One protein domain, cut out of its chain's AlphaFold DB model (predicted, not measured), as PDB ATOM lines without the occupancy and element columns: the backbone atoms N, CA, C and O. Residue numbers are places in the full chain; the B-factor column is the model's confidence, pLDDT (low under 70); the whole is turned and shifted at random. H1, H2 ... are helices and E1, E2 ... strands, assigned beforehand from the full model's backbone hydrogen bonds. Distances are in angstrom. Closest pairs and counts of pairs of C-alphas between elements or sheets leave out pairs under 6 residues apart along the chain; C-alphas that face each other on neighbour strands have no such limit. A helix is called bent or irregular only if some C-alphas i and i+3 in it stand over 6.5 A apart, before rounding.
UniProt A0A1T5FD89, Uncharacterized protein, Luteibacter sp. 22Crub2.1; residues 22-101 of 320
ATOM      1  N   ALA A  22     141.896 120.524 145.506       43.72
ATOM      2  CA  ALA A  22     141.047 119.364 145.178       43.72
ATOM      3  C   ALA A  22     139.527 119.633 145.292       43.72
ATOM      4  O   ALA A  22     138.729 118.996 144.605       43.72
ATOM      5  N   GLY A  23     139.114 120.581 146.144       46.22
ATOM      6  CA  GLY A  23     137.695 120.910 146.340       46.22
ATOM      7  C   GLY A  23     137.095 121.727 145.191       46.22
ATOM      8  O   GLY A  23     135.969 121.470 144.773       46.22
ATOM      9  N   ALA A  24     137.871 122.663 144.633       56.72
ATOM     10  CA  ALA A  24     137.428 123.523 143.537       56.72
ATOM     11  C   ALA A  24     137.209 122.738 142.231       56.72
ATOM     12  O   ALA A  24     136.207 122.938 141.553       56.72
ATOM     13  N   THR A  25     138.087 121.778 141.912       61.56
ATOM     14  CA  THR A  25     138.009 120.999 140.663       61.56
ATOM     15  C   THR A  25     136.805 120.060 140.615       61.56
ATOM     16  O   THR A  25     136.243 119.828 139.547       61.56
ATOM     17  N   THR A  26     136.378 119.529 141.763       62.06
ATOM     18  CA  THR A  26     135.243 118.597 141.825       62.06
ATOM     19  C   THR A  26     133.906 119.326 141.695       62.06
ATOM     20  O   THR A  26     133.038 118.872 140.952       62.06
ATOM     21  N   ALA A  27     133.731 120.466 142.373       70.75
ATOM     22  CA  ALA A  27     132.534 121.298 142.219       70.75
ATOM     23  C   ALA A  27     132.366 121.771 140.765       70.75
ATOM     24  O   ALA A  27     131.283 121.641 140.190       70.75
ATOM     25  N   ASP A  28     133.469 122.196 140.148       79.50
ATOM     26  CA  ASP A  28     133.513 122.640 138.758       79.50
ATOM     27  C   ASP A  28     133.201 121.495 137.770       79.50
ATOM     28  O   ASP A  28     132.363 121.629 136.875       79.50
ATOM     29  N   ALA A  29     133.754 120.296 137.996       84.12
ATOM     30  CA  ALA A  29     133.442 119.111 137.194       84.12
ATOM     31  C   ALA A  29     131.966 118.680 137.305       84.12
ATOM     32  O   ALA A  29     131.366 118.258 136.310       84.12
ATOM     33  N   ARG A  30     131.360 118.790 138.497       90.00
ATOM     34  CA  ARG A  30     129.934 118.488 138.725       90.00
ATOM     35  C   ARG A  30     129.039 119.423 137.928       90.00
ATOM     36  O   ARG A  30     128.153 118.954 137.213       90.00
ATOM     37  N   VAL A  31     129.287 120.723 138.040       91.44
ATOM     38  CA  VAL A  31     128.535 121.758 137.329       91.44
ATOM     39  C   VAL A  31     128.717 121.629 135.823       91.44
ATOM     40  O   VAL A  31     127.727 121.526 135.106       91.44
ATOM     41  N   THR A  32     129.958 121.505 135.351       91.75
ATOM     42  CA  THR A  32     130.269 121.339 133.924       91.75
ATOM     43  C   THR A  32     129.581 120.108 133.333       91.75
ATOM     44  O   THR A  32     128.991 120.173 132.253       91.75
ATOM     45  N   THR A  33     129.606 118.976 134.046       93.25
ATOM     46  CA  THR A  33     128.919 117.752 133.607       93.25
ATOM     47  C   THR A  33     127.409 117.966 133.533       93.25
ATOM     48  O   THR A  33     126.782 117.590 132.543       93.25
ATOM     49  N   PHE A  34     126.819 118.585 134.557       95.00
ATOM     50  CA  PHE A  34     125.388 118.875 134.588       95.00
ATOM     51  C   PHE A  34     124.969 119.799 133.436       95.00
ATOM     52  O   PHE A  34     124.071 119.444 132.674       95.00
ATOM     53  N   ASP A  35     125.656 120.928 133.260       94.81
ATOM     54  CA  ASP A  35     125.336 121.937 132.246       94.81
ATOM     55  C   ASP A  35     125.492 121.366 130.825       94.81
ATOM     56  O   ASP A  35     124.632 121.581 129.965       94.81
ATOM     57  N   LYS A  36     126.522 120.538 130.585       95.12
ATOM     58  CA  LYS A  36     126.700 119.812 129.316       95.12
ATOM     59  C   LYS A  36     125.506 118.915 128.989       95.12
ATOM     60  O   LYS A  36     125.060 118.881 127.847       95.12
ATOM     61  N   HIS A  37     125.005 118.159 129.963       95.81
ATOM     62  CA  HIS A  37     123.884 117.255 129.715       95.81
ATOM     63  C   HIS A  37     122.566 118.013 129.566       95.81
ATOM     64  O   HIS A  37     121.820 117.737 128.634       95.81
ATOM     65  N   VAL A  38     122.286 118.995 130.424       93.94
ATOM     66  CA  VAL A  38     121.040 119.774 130.346       93.94
ATOM     67  C   VAL A  38     120.947 120.572 129.042       93.94
ATOM     68  O   VAL A  38     119.876 120.613 128.436       93.94
ATOM     69  N   SER A  39     122.055 121.152 128.571       93.06
ATOM     70  CA  SER A  39     122.091 121.885 127.294       93.06
ATOM     71  C   SER A  39     121.877 120.996 126.062       93.06
ATOM     72  O   SER A  39     121.457 121.499 125.024       93.06
ATOM     73  N   ALA A  40     122.070 119.676 126.174       92.56
ATOM     74  CA  ALA A  40     121.743 118.715 125.118       92.56
ATOM     75  C   ALA A  40     120.229 118.417 124.995       92.56
ATOM     76  O   ALA A  40     119.829 117.607 124.158       92.56
ATOM     77  N   GLY A  41     119.390 119.068 125.811       91.00
ATOM     78  CA  GLY A  41     117.932 118.921 125.833       91.00
ATOM     79  C   GLY A  41     117.466 117.882 126.850       91.00
ATOM     80  O   GLY A  41     118.173 116.921 127.112       91.00
ATOM     81  N   LEU A  42     116.278 118.064 127.435       92.94
ATOM     82  CA  LEU A  42     115.719 117.198 128.486       92.94
ATOM     83  C   LEU A  42     114.611 116.280 127.936       92.94
ATOM     84  O   LEU A  42     113.901 116.693 127.019       92.94
ATOM     85  N   PRO A  43     114.403 115.071 128.502       94.94
ATOM     86  CA  PRO A  43     115.058 114.497 129.686       94.94
ATOM     87  C   PRO A  43     116.441 113.877 129.409       94.94
ATOM     88  O   PRO A  43     116.690 113.374 128.317       94.94
ATOM     89  N   GLN A  44     117.326 113.844 130.416       95.50
ATOM     90  CA  GLN A  44     118.689 113.283 130.313       95.50
ATOM     91  C   GLN A  44     119.058 112.424 131.511       95.50
ATOM     92  O   GLN A  44     118.948 112.867 132.654       95.50
ATOM     93  N   ALA A  45     119.568 111.220 131.250       94.50
ATOM     94  CA  ALA A  45     120.132 110.345 132.271       94.50
ATOM     95  C   ALA A  45     121.654 110.259 132.118       94.50
ATOM     96  O   ALA A  45     122.150 109.920 131.046       94.50
ATOM     97  N   PHE A  46     122.391 110.537 133.189       94.75
ATOM     98  CA  PHE A  46     123.854 110.557 133.170       94.75
ATOM     99  C   PHE A  46     124.446 110.292 134.556       94.75
ATOM    100  O   PHE A  46     123.739 110.260 135.564       94.75
ATOM    101  N   SER A  47     125.755 110.056 134.601       92.56
ATOM    102  CA  SER A  47     126.504 109.920 135.849       92.56
ATOM    103  C   SER A  47     127.032 111.287 136.257       92.56
ATOM    104  O   SER A  47     127.836 111.879 135.543       92.56
ATOM    105  N   LEU A  48     126.573 111.788 137.399       91.69
ATOM    106  CA  LEU A  48     127.023 113.054 137.958       91.69
ATOM    107  C   LEU A  48     128.087 112.781 139.030       91.69
ATOM    108  O   LEU A  48     127.809 111.983 139.932       91.69
ATOM    109  N   PRO A  49     129.265 113.425 138.982       88.44
ATOM    110  CA  PRO A  49     130.250 113.298 140.050       88.44
ATOM    111  C   PRO A  49     129.656 113.700 141.413       88.44
ATOM    112  O   PRO A  49     128.776 114.566 141.508       88.44
ATOM    113  N   VAL A  50     130.098 113.045 142.479       81.88
ATOM    114  CA  VAL A  50     129.746 113.389 143.864       81.88
ATOM    115  C   VAL A  50     130.884 114.227 144.461       81.88
ATOM    116  O   VAL A  50     131.952 114.348 143.867       81.88
ATOM    117  N   GLU A  51     130.653 114.882 145.598       70.38
ATOM    118  CA  GLU A  51     131.621 115.793 146.242       70.38
ATOM    119  C   GLU A  51     132.943 115.131 146.631       70.38
ATOM    120  O   GLU A  51     133.946 115.824 146.762       70.38
ATOM    121  N   ASP A  52     132.970 113.803 146.756       66.50
ATOM    122  CA  ASP A  52     134.199 113.043 146.992       66.50
ATOM    123  C   ASP A  52     135.125 112.972 145.761       66.50
ATOM    124  O   ASP A  52     136.265 112.527 145.882       66.50
ATOM    125  N   GLY A  53     134.647 113.389 144.579       61.56
ATOM    126  CA  GLY A  53     135.384 113.409 143.310       61.56
ATOM    127  C   GLY A  53     135.782 112.036 142.766       61.56
ATOM    128  O   GLY A  53     136.315 111.946 141.661       61.56
ATOM    129  N   GLN A  54     135.518 110.965 143.513       60.56
ATOM    130  CA  GLN A  54     135.909 109.592 143.192       60.56
ATOM    131  C   GLN A  54     134.709 108.737 142.797       60.56
ATOM    132  O   GLN A  54     134.869 107.743 142.088       60.56
ATOM    133  N   THR A  55     133.505 109.124 143.220       74.88
ATOM    134  CA  THR A  55     132.273 108.423 142.886       74.88
ATOM    135  C   THR A  55     131.380 109.278 141.997       74.88
ATOM    136  O   THR A  55     131.366 110.509 142.047       74.88
ATOM    137  N   ALA A  56     130.620 108.609 141.133       82.69
ATOM    138  CA  ALA A  56     129.586 109.240 140.335       82.69
ATOM    139  C   ALA A  56     128.254 108.556 140.617       82.69
ATOM    140  O   ALA A  56     128.162 107.329 140.703       82.69
ATOM    141  N   ARG A  57     127.202 109.358 140.749       88.50
ATOM    142  CA  ARG A  57     125.847 108.882 140.998       88.50
ATOM    143  C   ARG A  57     125.015 109.037 139.739       88.50
ATOM    144  O   ARG A  57     125.016 110.093 139.113       88.50
ATOM    145  N   ARG A  58     124.271 107.989 139.380       91.38
ATOM    146  CA  ARG A  58     123.329 108.052 138.262       91.38
ATOM    147  C   ARG A  58     122.168 108.975 138.622       91.38
ATOM    148  O   ARG A  58     121.507 108.785 139.646       91.38
ATOM    149  N   VAL A  59     121.928 109.948 137.756       94.50
ATOM    150  CA  VAL A  59     120.834 110.911 137.862       94.50
ATOM    151  C   VAL A  59     120.021 110.912 136.574       94.50
ATOM    152  O   VAL A  59     120.526 110.582 135.503       94.50
ATOM    153  N   LEU A  60     118.754 111.287 136.691       94.88
ATOM    154  CA  LEU A  60     117.880 111.661 135.589       94.88
ATOM    155  C   LEU A  60     117.453 113.101 135.840       94.88
ATOM    156  O   LEU A  60     116.860 113.377 136.875       94.88
ATOM    157  N   VAL A  61     117.704 114.004 134.902       95.44
ATOM    158  CA  VAL A  61     117.111 115.343 134.891       95.44
ATOM    159  C   VAL A  61     115.943 115.291 133.916       95.44
ATOM    160  O   VAL A  61     116.135 115.042 132.730       95.44
ATOM    161  N   ALA A  62     114.723 115.438 134.423       92.62
ATOM    162  CA  ALA A  62     113.507 115.180 133.662       92.62
ATOM    163  C   ALA A  62     112.979 116.432 132.955       92.62
ATOM    164  O   ALA A  62     112.662 116.383 131.771       92.62
ATOM    165  N   ARG A  63     112.879 117.554 133.677       92.06
ATOM    166  CA  ARG A  63     112.377 118.826 133.134       92.06
ATOM    167  C   ARG A  63     112.898 120.022 133.920       92.06
ATOM    168  O   ARG A  63     113.156 119.906 135.121       92.06
ATOM    169  N   ARG A  64     112.966 121.173 133.254       92.00
ATOM    170  CA  ARG A  64     113.152 122.486 133.880       92.00
ATOM    171  C   ARG A  64     111.839 122.934 134.542       92.00
ATOM    172  O   ARG A  64     110.757 122.607 134.047       92.00
ATOM    173  N   LEU A  65     111.939 123.596 135.691       89.94
ATOM    174  CA  LEU A  65     110.828 124.320 136.313       89.94
ATOM    175  C   LEU A  65     110.717 125.711 135.678       89.94
ATOM    176  O   LEU A  65     111.736 126.334 135.383       89.94
ATOM    177  N   ASN A  66     109.495 126.206 135.519       86.31
ATOM    178  CA  ASN A  66     109.215 127.531 134.950       86.31
ATOM    179  C   ASN A  66     109.244 128.646 136.010       86.31
ATOM    180  O   ASN A  66     108.733 129.739 135.784       86.31
ATOM    181  N   THR A  67     109.801 128.357 137.185       86.62
ATOM    182  CA  THR A  67     109.928 129.315 138.281       86.62
ATOM    183  C   THR A  67     111.203 130.134 138.135       86.62
ATOM    184  O   THR A  67     112.282 129.568 137.945       86.62
ATOM    185  N   ASP A  68     111.079 131.448 138.301       88.38
ATOM    186  CA  ASP A  68     112.219 132.350 138.431       88.38
ATOM    187  C   ASP A  68     112.552 132.588 139.909       88.38
ATOM    188  O   ASP A  68     111.677 132.940 140.705       88.38
ATOM    189  N   VAL A  69     113.811 132.367 140.286       92.06
ATOM    190  CA  VAL A  69     114.302 132.592 141.649       92.06
ATOM    191  C   VAL A  69     115.461 133.570 141.601       92.06
ATOM    192  O   VAL A  69     116.550 133.209 141.163       92.06
ATOM    193  N   VAL A  70     115.242 134.777 142.111       92.56
ATOM    194  CA  VAL A  70     116.251 135.838 142.189       92.56
ATOM    195  C   VAL A  70     116.892 135.815 143.572       92.56
ATOM    196  O   VAL A  70     116.187 135.869 144.582       92.56
ATOM    197  N   LEU A  71     118.216 135.719 143.632       90.69
ATOM    198  CA  LEU A  71     118.992 135.744 144.870       90.69
ATOM    199  C   LEU A  71     119.458 137.169 145.222       90.69
ATOM    200  O   LEU A  71     119.449 138.046 144.354       90.69
ATOM    201  N   PRO A  72     119.893 137.426 146.474       89.44
ATOM    202  CA  PRO A  72     120.279 138.773 146.906       89.44
ATOM    203  C   PRO A  72     121.468 139.383 146.151       89.44
ATOM    204  O   PRO A  72     121.605 140.601 146.108       89.44
ATOM    205  N   ASP A  73     122.330 138.554 145.562       85.06
ATOM    206  CA  ASP A  73     123.453 138.972 144.713       85.06
ATOM    207  C   ASP A  73     123.034 139.281 143.260       85.06
ATOM    208  O   ASP A  73     123.873 139.641 142.436       85.06
ATOM    209  N   GLY A  74     121.743 139.150 142.941       85.62
ATOM    210  CA  GLY A  74     121.187 139.314 141.600       85.62
ATOM    211  C   GLY A  74     121.303 138.068 140.723       85.62
ATOM    212  O   GLY A  74     120.779 138.069 139.610       85.62
ATOM    213  N   ASN A  75     121.942 136.993 141.197       86.69
ATOM    214  CA  ASN A  75     121.998 135.745 140.449       86.69
ATOM    215  C   ASN A  75     120.636 135.050 140.445       86.69
ATOM    216  O   ASN A  75     119.877 135.095 141.415       86.69
ATOM    217  N   HIS A  76     120.359 134.336 139.360       90.00
ATOM    218  CA  HIS A  76     119.149 133.538 139.231       90.00
ATOM    219  C   HIS A  76     119.445 132.064 139.527       90.00
ATOM    220  O   HIS A  76     120.423 131.496 139.028       90.00
ATOM    221  N   ALA A  77     118.592 131.420 140.325       90.06
ATOM    222  CA  ALA A  77     118.620 129.975 140.498       90.06
ATOM    223  C   ALA A  77     117.676 129.314 139.487       90.06
ATOM    224  O   ALA A  77     116.471 129.557 139.485       90.06
ATOM    225  N   THR A  78     118.218 128.442 138.638       91.00
ATOM    226  CA  THR A  78     117.410 127.611 137.743       91.00
ATOM    227  C   THR A  78     117.133 126.267 138.396       91.00
ATOM    228  O   THR A  78     118.048 125.562 138.828       91.00
ATOM    229  N   LEU A  79     115.858 125.896 138.442       92.38
ATOM    230  CA  LEU A  79     115.404 124.662 139.059       92.38
ATOM    231  C   LEU A  79     115.059 123.603 138.012       92.38
ATOM    232  O   LEU A  79     114.442 123.883 136.983       92.38
ATOM    233  N   TYR A  80     115.399 122.356 138.315       92.69
ATOM    234  CA  TYR A  80     115.036 121.190 137.521       92.69
ATOM    235  C   TYR A  80     114.461 120.104 138.420       92.69
ATOM    236  O   TYR A  80     114.861 119.950 139.574       92.69
ATOM    237  N   THR A  81     113.548 119.310 137.877       92.81
ATOM    238  CA  THR A  81     113.065 118.090 138.533       92.81
ATOM    239  C   THR A  81     113.675 116.873 137.879       92.81
ATOM    240  O   THR A  81     114.029 116.893 136.698       92.81
ATOM    241  N   GLY A  82     113.771 115.796 138.640       91.88
ATOM    242  CA  GLY A  82     114.264 114.542 138.122       91.88
ATOM    243  C   GLY A  82     114.350 113.486 139.204       91.88
ATOM    244  O   GLY A  82     113.553 113.479 140.138       91.88
ATOM    245  N   ASN A  83     115.320 112.597 139.061       92.12
ATOM    246  CA  ASN A  83     115.497 111.449 139.923       92.12
ATOM    247  C   ASN A  83     116.978 111.211 140.227       92.12
ATOM    248  O   ASN A  83     117.849 111.403 139.376       92.12
ATOM    249  N   VAL A  84     117.256 110.774 141.446       88.75
ATOM    250  CA  VAL A  84     118.578 110.399 141.932       88.75
ATOM    251  C   VAL A  84     118.438 109.034 142.588       88.75
ATOM    252  O   VAL A  84     117.739 108.902 143.588       88.75
ATOM    253  N   ALA A  85     119.091 108.014 142.028       83.62
ATOM    254  CA  ALA A  85     119.057 106.645 142.559       83.62
ATOM    255  C   ALA A  85     117.637 106.089 142.840       83.62
ATOM    256  O   ALA A  85     117.411 105.400 143.829       83.62
ATOM    257  N   GLY A  86     116.666 106.389 141.976       79.69
ATOM    258  CA  GLY A  86     115.279 105.944 142.125       79.69
ATOM    259  C   GLY A  86     114.401 106.889 142.948       79.69
ATOM    260  O   GLY A  86     113.181 106.759 142.886       79.69
ATOM    261  N   GLN A  87     114.962 107.903 143.611       83.19
ATOM    262  CA  GLN A  87     114.212 108.879 144.406       83.19
ATOM    263  C   GLN A  87     114.017 110.202 143.662       83.19
ATOM    264  O   GLN A  87     114.929 110.712 143.014       83.19
ATOM    265  N   ASP A  88     112.816 110.765 143.765       87.25
ATOM    266  CA  ASP A  88     112.487 112.085 143.233       87.25
ATOM    267  C   ASP A  88     113.448 113.152 143.766       87.25
ATOM    268  O   ASP A  88     113.773 113.171 144.951       87.25
ATOM    269  N   ALA A  89     113.883 114.070 142.906       89.00
ATOM    270  CA  ALA A  89     114.827 115.109 143.290       89.00
ATOM    271  C   ALA A  89     114.540 116.458 142.623       89.00
ATOM    272  O   ALA A  89     113.928 116.538 141.552       89.00
ATOM    273  N   VAL A  90     115.021 117.515 143.277       91.62
ATOM    274  CA  VAL A  90     115.121 118.879 142.752       91.62
ATOM    275  C   VAL A  90     116.594 119.238 142.620       91.62
ATOM    276  O   VAL A  90     117.347 119.153 143.589       91.62
ATOM    277  N   PHE A  91     116.991 119.664 141.429       92.31
ATOM    278  CA  PHE A  91     118.318 120.195 141.141       92.31
ATOM    279  C   PHE A  91     118.211 121.719 141.084       92.31
ATOM    280  O   PHE A  91     117.364 122.249 140.369       92.31
ATOM    281  N   SER A  92     119.055 122.413 141.836       91.69
ATOM    282  CA  SER A  92     119.142 123.870 141.884       91.69
ATOM    283  C   SER A  92     120.493 124.302 141.349       91.69
ATOM    284  O   SER A  92     121.517 124.057 141.989       91.69
ATOM    285  N   ARG A  93     120.483 124.957 140.192       91.00
ATOM    286  CA  ARG A  93     121.664 125.487 139.519       91.00
ATOM    287  C   ARG A  93     121.748 126.996 139.744       91.00
ATOM    288  O   ARG A  93     120.854 127.714 139.306       91.00
ATOM    289  N   THR A  94     122.815 127.469 140.386       87.25
ATOM    290  CA  THR A  94     123.032 128.897 140.682       87.25
ATOM    291  C   THR A  94     124.495 129.260 140.455       87.25
ATOM    292  O   THR A  94     125.343 128.775 141.199       87.25
ATOM    293  N   GLY A  95     124.817 130.111 139.477       82.25
ATOM    294  CA  GLY A  95     126.184 130.629 139.277       82.25
ATOM    295  C   GLY A  95     127.218 129.525 139.027       82.25
ATOM    296  O   GLY A  95     127.267 128.977 137.936       82.25
ATOM    297  N   GLU A  96     127.965 129.110 140.048       82.19
ATOM    298  CA  GLU A  96     128.936 127.992 140.019       82.19
ATOM    299  C   GLU A  96     128.546 126.827 140.949       82.19
ATOM    300  O   GLU A  96     129.331 125.929 141.230       82.19
ATOM    301  N   THR A  97     127.317 126.830 141.457       85.81
ATOM    302  CA  THR A  97     126.825 125.823 142.400       85.81
ATOM    303  C   THR A  97     125.726 124.967 141.782       85.81
ATOM    304  O   THR A  97     124.907 125.428 140.972       85.81
ATOM    305  N   LEU A  98     125.720 123.695 142.180       89.19
ATOM    306  CA  LEU A  98     124.671 122.726 141.893       89.19
ATOM    307  C   LEU A  98     124.284 122.016 143.191       89.19
ATOM    308  O   LEU A  98     125.010 121.153 143.686       89.19
ATOM    309  N   ASN A  99     123.106 122.347 143.705       88.31
ATOM    310  CA  ASN A  99     122.529 121.720 144.888       88.31
ATOM    311  C   ASN A  99     121.458 120.706 144.483       88.31
ATOM    312  O   ASN A  99     120.685 120.949 143.557       88.31
ATOM    313  N   ILE A 100     121.388 119.568 145.176       88.12
ATOM    314  CA  ILE A 100     120.448 118.487 144.852       88.12
ATOM    315  C   ILE A 100     119.667 118.114 146.105       88.12
ATOM    316  O   ILE A 100     120.229 117.567 147.051       88.12
ATOM    317  N   SER A 101     118.367 118.401 146.114       85.88
ATOM    318  CA  SER A 101     117.445 117.969 147.166       85.88
ATOM    319  C   SER A 101     116.796 116.667 146.741       85.88
ATOM    320  O   SER A 101     116.064 116.651 145.756       85.88
TER     321      SER A 101
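What this domain is: This is residues 22 to 101 of the 320 residues of an uncharacterized protein of Luteibacter sp. 22Crub2.1 (UniProt A0A1T5FD89). A strongly twisted sheet of six strands wraps partway round one helix, H1, which packs on one face of it, with edge strands E1 and E6 on two sides of the helix; the other face has no named helix. The short strand E3 pairs with the first part of the bent strand E4, far from H1, and makes one end of the domain. The printed part has 80 residues, with one named helix and then six named strands, in the order H1, E1, E2, E3, E4, E5, E6. The sheet is branched, its neighbour pairs are antiparallel, and the class is mixed, helices and strands. The whole is compact, with a radius of gyration of the C-alphas of 12.3 A and spans of 33 by 28 by 22 A.

Where its parts are: H1, residues 22 to 39, begins at C-alpha 22 (141.047, 119.364, 145.178) and is 26.2 A long. E1 is residues 44 to 49, 15.1 A. E2, residues 56 to 64, is 22.1 A long and begins at C-alpha 56 (129.586, 109.240, 140.335). E3 is residues 68 to 70. E4, residues 76 to 84, is 23.3 A long and bends by 61 degrees at residue 81. E5 is residues 87 to 94, 22.2 A. E6, residues 97 to 101, is 13.1 A long and ends at C-alpha 101 (117.445, 117.969, 147.166).

How they stand to each other: H1 is on the sheet at a height of 5.9 A. It lies only just over E2, with 3 of its 18 C-alphas falling on that strand, and runs slantwise to the strands, at 42 degrees to E2 on the local plane. Its closest C-alphas to E1 are those of Arg 30 and Pro 49, 5.4 A apart, and to E6 those of Val 31 and Leu 98, 6.1 A apart. In H1, 13 of 14 O i to N i+4 pairs are within hydrogen-bond range. E1 and E2 form a hairpin, with N 46 and O 59 at 3.0 A. On the other side of E2 is E4, with N 60 and O 83 at 2.8 A. E4 has three neighbours: E2, beside residues 80 to 84, and E3, beside residues 76 to 77, on one side, and E5 on the other side. E3, E4, E5 and E6 are a meander, each strand the antiparallel neighbour of the one before. Within hydrogen-bond range are N 77 and O 69 at 2.8 A, N 80 and O 91 at 2.8 A, and N 92 and O 99 at 2.8 A. E1 and E6 are apart.

The domain as a whole: The two C-alphas farthest apart are those of Ala 22 and Asn 66, 34.4 A. The printed part has no cut. The link from E1 to E2 is short, the others are tight. The mean pLDDT of the printed part is 86.0; residues 22 to 26 and 52 to 54 are under 70.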